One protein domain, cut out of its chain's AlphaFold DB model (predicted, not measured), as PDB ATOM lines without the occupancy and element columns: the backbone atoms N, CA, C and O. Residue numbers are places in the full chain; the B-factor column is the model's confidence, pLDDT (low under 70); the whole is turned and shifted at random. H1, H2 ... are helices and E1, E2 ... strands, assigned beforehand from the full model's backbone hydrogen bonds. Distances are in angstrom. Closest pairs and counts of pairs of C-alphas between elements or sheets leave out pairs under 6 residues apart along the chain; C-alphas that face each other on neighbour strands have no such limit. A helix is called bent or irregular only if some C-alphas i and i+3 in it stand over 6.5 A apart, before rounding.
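What this domain is: This is residues 54 to 93 of the 93 residues of a protein of mine drainage metagenome (UniProt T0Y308). One short helix, H1, packs beside a small hairpin of two antiparallel strands, E1 and E2. The link of residues 67 to 76 loops from the end of H1 round to the start of E1, and the link of residues 81 to 87 makes the turn of the hairpin. The printed part has 40 residues, with one named helix and two named strands in the order H1, E1, E2; the sheet has the order E1 - E2 and is antiparallel. The class is mixed, helices and strands, though under half of the residues, 17 of 40, are in named elements. The whole is only just compact, close to loose, with a radius of gyration of the C-alphas of 10.7 A, and its outline is flat, spanning 28 by 27 by 11 A.

Where its parts are: The printed part begins at Glu 54, with its C-alpha at (214.150, 157.371, 169.348). H1 is residues 58 to 66, 11.9 A from first to last C-alpha, beginning at C-alpha 58 at (213.709, 157.764, 161.838). E1 is residues 77 to 80, 6.9 A from first to last C-alpha. E2 is residues 88 to 91, 6.6 A from first to last C-alpha, and ends at C-alpha 91 at (219.713, 149.763, 149.279).

How they stand to each other: E1 and E2 form a hairpin, antiparallel, with 158 degrees between their N-to-C directions. The C-alphas of Thr 78 and Phe 90 face each other at 4.4 A. Across the pair, N 80 and O 88 are 2.9 A apart and N 90 and O 78 are 2.9 A apart, both within hydrogen-bond range. H1 and E1 have 5 pairs of C-alphas within 8 A; their closest C-alphas, those of Asp 63 and Thr 78, are 5.7 A apart, and their centres are 9.9 A apart. H1 and E2 are near each other, with 6 pairs of C-alphas within 10 A. In H1 every O i to N i+4 pair is within hydrogen-bond range, and the helix is not bent.

The domain as a whole: The two C-alphas farthest apart are those of Asp 56 and Arg 72, at 28.6 A, and the first and last printed C-alphas, of Glu 54 and Asp 93, are 27.7 A apart. The printed part has no cut, and Asp 93 is the chain's last residue. The link from H1 to E1 is short, with 10 residues, and so is the link from E1 to E2, with 7 residues; no link is long. The mean pLDDT of the printed part is 96.1, and no printed residue is under 70.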
ATOM      1  N   GLU A  54     213.209 158.126 170.187       92.50
ATOM      2  CA  GLU A  54     214.150 157.371 169.348       92.50
ATOM      3  C   GLU A  54     213.745 157.422 167.865       92.50
ATOM      4  O   GLU A  54     214.605 157.501 166.993       92.50
ATOM      5  N   GLY A  55     212.439 157.431 167.581       94.06
ATOM      6  CA  GLY A  55     211.886 157.542 166.233       94.06
ATOM      7  C   GLY A  55     211.961 158.937 165.598       94.06
ATOM      8  O   GLY A  55     211.673 159.044 164.406       94.06
ATOM      9  N   ASP A  56     212.348 159.987 166.336       96.56
ATOM     10  CA  ASP A  56     212.541 161.329 165.761       96.56
ATOM     11  C   ASP A  56     213.680 161.322 164.720       96.56
ATOM     12  O   ASP A  56     213.559 161.934 163.656       96.56
ATOM     13  N   ASP A  57     214.753 160.560 164.978       96.69
ATOM     14  CA  ASP A  57     215.739 160.174 163.961       96.69
ATOM     15  C   ASP A  57     215.336 158.840 163.325       96.69
ATOM     16  O   ASP A  57     215.889 157.767 163.585       96.69
ATOM     17  N   TYR A  58     214.322 158.922 162.471       96.12
ATOM     18  CA  TYR A  58     213.709 157.764 161.838       96.12
ATOM     19  C   TYR A  58     214.681 156.956 160.965       96.12
ATOM     20  O   TYR A  58     214.490 155.749 160.817       96.12
ATOM     21  N   VAL A  59     215.717 157.576 160.384       97.44
ATOM     22  CA  VAL A  59     216.688 156.855 159.545       97.44
ATOM     23  C   VAL A  59     217.557 155.962 160.419       97.44
ATOM     24  O   VAL A  59     217.622 154.760 160.172       97.44
ATOM     25  N   SER A  60     218.153 156.515 161.476       97.25
ATOM     26  CA  SER A  60     218.961 155.734 162.420       97.25
ATOM     27  C   SER A  60     218.123 154.687 163.155       97.25
ATOM     28  O   SER A  60     218.577 153.563 163.370       97.25
ATOM     29  N   PHE A  61     216.878 155.025 163.504       97.44
ATOM     30  CA  PHE A  61     215.944 154.085 164.115       97.44
ATOM     31  C   PHE A  61     215.726 152.858 163.224       97.44
ATOM     32  O   PHE A  61     215.927 151.726 163.670       97.44
ATOM     33  N   TRP A  62     215.350 153.065 161.958       97.38
ATOM     34  CA  TRP A  62     215.083 151.960 161.038       97.38
ATOM     35  C   TRP A  62     216.337 151.183 160.649       97.38
ATOM     36  O   TRP A  62     216.234 149.975 160.444       97.38
ATOM     37  N   ASP A  63     217.504 151.826 160.617       97.81
ATOM     38  CA  ASP A  63     218.788 151.139 160.453       97.81
ATOM     39  C   ASP A  63     219.012 150.113 161.575       97.81
ATOM     40  O   ASP A  63     219.228 148.926 161.320       97.81
ATOM     41  N   GLY A  64     218.831 150.542 162.828       96.62
ATOM     42  CA  GLY A  64     218.929 149.662 163.989       96.62
ATOM     43  C   GLY A  64     217.871 148.556 163.992       96.62
ATOM     44  O   GLY A  64     218.178 147.401 164.290       96.62
ATOM     45  N   GLN A  65     216.624 148.871 163.623       96.12
ATOM     46  CA  GLN A  65     215.556 147.867 163.562       96.12
ATOM     47  C   GLN A  65     215.802 146.813 162.475       96.12
ATOM     48  O   GLN A  65     215.545 145.628 162.705       96.12
ATOM     49  N   ALA A  66     216.324 147.209 161.313       97.44
ATOM     50  CA  ALA A  66     216.589 146.299 160.202       97.44
ATOM     51  C   ALA A  66     217.672 145.259 160.525       97.44
ATOM     52  O   ALA A  66     217.656 144.168 159.948       97.44
ATOM     53  N   ALA A  67     218.551 145.534 161.494       96.38
ATOM     54  CA  ALA A  67     219.557 144.581 161.964       96.38
ATOM     55  C   ALA A  67     218.950 143.338 162.643       96.38
ATOM     56  O   ALA A  67     219.608 142.303 162.734       96.38
ATOM     57  N   ASN A  68     217.685 143.405 163.074       96.44
ATOM     58  CA  ASN A  68     216.967 142.264 163.649       96.44
ATOM     59  C   ASN A  68     216.425 141.289 162.586       96.44
ATOM     60  O   ASN A  68     215.904 140.225 162.927       96.44
ATOM     61  N   ILE A  69     216.518 141.637 161.300       96.50
ATOM     62  CA  ILE A  69     216.060 140.807 160.184       96.50
ATOM     63  C   ILE A  69     217.244 139.988 159.653       96.50
ATOM     64  O   ILE A  69     218.372 140.462 159.560       96.50
ATOM     65  N   SER A  70     216.996 138.728 159.287       97.06
ATOM     66  CA  SER A  70     218.007 137.888 158.638       97.06
ATOM     67  C   SER A  70     218.065 138.183 157.143       97.06
ATOM     68  O   SER A  70     217.238 137.699 156.371       97.06
ATOM     69  N   TRP A  71     219.056 138.971 156.739       96.62
ATOM     70  CA  TRP A  71     219.281 139.326 155.342       96.62
ATOM     71  C   TRP A  71     220.160 138.301 154.634       96.62
ATOM     72  O   TRP A  71     221.096 137.750 155.213       96.62
ATOM     73  N   ARG A  72     219.893 138.082 153.344       96.44
ATOM     74  CA  ARG A  72     220.818 137.342 152.475       96.44
ATOM     75  C   ARG A  72     222.080 138.164 152.196       96.44
ATOM     76  O   ARG A  72     223.179 137.623 152.262       96.44
ATOM     77  N   THR A  73     221.890 139.447 151.906       96.25
ATOM     78  CA  THR A  73     222.933 140.461 151.751       96.25
ATOM     79  C   THR A  73     222.496 141.666 152.581       96.25
ATOM     80  O   THR A  73     221.369 142.121 152.391       96.25
ATOM     81  N   PRO A  74     223.307 142.143 153.539       96.25
ATOM     82  CA  PRO A  74     223.002 143.372 154.266       96.25
ATOM     83  C   PRO A  74     222.980 144.586 153.331       96.25
ATOM     84  O   PRO A  74     223.716 144.621 152.346       96.25
ATOM     85  N   TRP A  75     222.175 145.589 153.675       97.38
ATOM     86  CA  TRP A  75     222.129 146.861 152.959       97.38
ATOM     87  C   TRP A  75     223.382 147.699 153.246       97.38
ATOM     88  O   TRP A  75     224.063 147.518 154.259       97.38
ATOM     89  N   THR A  76     223.680 148.639 152.354       97.12
ATOM     90  CA  THR A  76     224.770 149.616 152.501       97.12
ATOM     91  C   THR A  76     224.248 151.008 152.849       97.12
ATOM     92  O   THR A  76     224.969 151.797 153.460       97.12
ATOM     93  N   GLN A  77     222.991 151.306 152.505       97.62
ATOM     94  CA  GLN A  77     222.340 152.583 152.786       97.62
ATOM     95  C   GLN A  77     220.888 152.377 153.231       97.62
ATOM     96  O   GLN A  77     220.086 151.758 152.532       97.62
ATOM     97  N   THR A  78     220.531 152.921 154.396       97.88
ATOM     98  CA  THR A  78     219.200 152.752 155.002       97.88
ATOM     99  C   THR A  78     218.103 153.461 154.213       97.88
ATOM    100  O   THR A  78     217.040 152.890 153.993       97.88
ATOM    101  N   LEU A  79     218.356 154.695 153.771       97.62
ATOM    102  CA  LEU A  79     217.418 155.510 153.001       97.62
ATOM    103  C   LEU A  79     218.165 156.298 151.924       97.62
ATOM    104  O   LEU A  79     219.062 157.087 152.227       97.62
ATOM    105  N   ASP A  80     217.763 156.112 150.672       97.56
ATOM    106  CA  ASP A  80     218.148 156.950 149.540       97.56
ATOM    107  C   ASP A  80     216.965 157.827 149.112       97.56
ATOM    108  O   ASP A  80     215.927 157.341 148.658       97.56
ATOM    109  N   TRP A  81     217.148 159.139 149.265       96.25
ATOM    110  CA  TRP A  81     216.197 160.180 148.869       96.25
ATOM    111  C   TRP A  81     216.667 160.994 147.653       96.25
ATOM    112  O   TRP A  81     216.037 161.990 147.292       96.25
ATOM    113  N   SER A  82     217.769 160.603 147.011       96.31
ATOM    114  CA  SER A  82     218.399 161.375 145.933       96.31
ATOM    115  C   SER A  82     217.507 161.554 144.697       96.31
ATOM    116  O   SER A  82     217.616 162.568 144.009       96.31
ATOM    117  N   ASN A  83     216.592 160.614 144.436       95.31
ATOM    118  CA  ASN A  83     215.675 160.629 143.293       95.31
ATOM    119  C   ASN A  83     214.219 160.906 143.705       95.31
ATOM    120  O   ASN A  83     213.304 160.139 143.392       95.31
ATOM    121  N   ALA A  84     213.983 161.988 144.449       94.50
ATOM    122  CA  ALA A  84     212.630 162.334 144.869       94.50
ATOM    123  C   ALA A  84     211.653 162.493 143.676       94.50
ATOM    124  O   ALA A  84     212.043 163.059 142.653       94.50
ATOM    125  N   PRO A  85     210.388 162.018 143.767       95.25
ATOM    126  CA  PRO A  85     209.677 161.518 144.953       95.25
ATOM    127  C   PRO A  85     209.837 160.001 145.218       95.25
ATOM    128  O   PRO A  85     209.090 159.441 146.017       95.25
ATOM    129  N   PHE A  86     210.799 159.330 144.580       96.50
ATOM    130  CA  PHE A  86     211.005 157.882 144.691       96.50
ATOM    131  C   PHE A  86     212.074 157.532 145.734       96.50
ATOM    132  O   PHE A  86     213.228 157.275 145.394       96.50
ATOM    133  N   ALA A  87     211.684 157.508 147.008       96.69
ATOM    134  CA  ALA A  87     212.549 157.026 148.083       96.69
ATOM    135  C   ALA A  87     212.818 155.517 147.962       96.69
ATOM    136  O   ALA A  87     211.894 154.738 147.707       96.69
ATOM    137  N   LYS A  88     214.061 155.101 148.216       97.56
ATOM    138  CA  LYS A  88     214.441 153.689 148.366       97.56
ATOM    139  C   LYS A  88     214.906 153.420 149.793       97.56
ATOM    140  O   LYS A  88     215.664 154.208 150.349       97.56
ATOM    141  N   TRP A  89     214.490 152.294 150.357       97.62
ATOM    142  CA  TRP A  89     214.887 151.849 151.692       97.62
ATOM    143  C   TRP A  89     215.749 150.591 151.599       97.62
ATOM    144  O   TRP A  89     215.425 149.708 150.809       97.62
ATOM    145  N   PHE A  90     216.793 150.515 152.427       97.56
ATOM    146  CA  PHE A  90     217.710 149.373 152.549       97.56
ATOM    147  C   PHE A  90     218.347 148.967 151.207       97.56
ATOM    148  O   PHE A  90     218.193 147.842 150.743       97.56
ATOM    149  N   VAL A  91     219.040 149.916 150.578       97.25
ATOM    150  CA  VAL A  91     219.713 149.763 149.279       97.25
ATOM    151  C   VAL A  91     220.947 148.867 149.434       97.25
ATOM    152  O   VAL A  91     221.738 149.077 150.357       97.25
ATOM    153  N   ASP A  92     221.112 147.879 148.553       91.75
ATOM    154  CA  ASP A  92     222.231 146.918 148.534       91.75
ATOM    155  C   ASP A  92     222.992 146.883 147.189       91.75
ATOM    156  O   ASP A  92     223.901 146.064 147.019       91.75
ATOM    157  N   ASP A  93     222.612 147.787 146.276       80.00
ATOM    158  CA  ASP A  93     223.073 147.971 144.891       80.00
ATOM    159  C   ASP A  93     224.583 148.272 144.741       80.00
ATOM    160  O   ASP A  93     225.139 149.075 145.532       80.00
TER     161      ASP A  93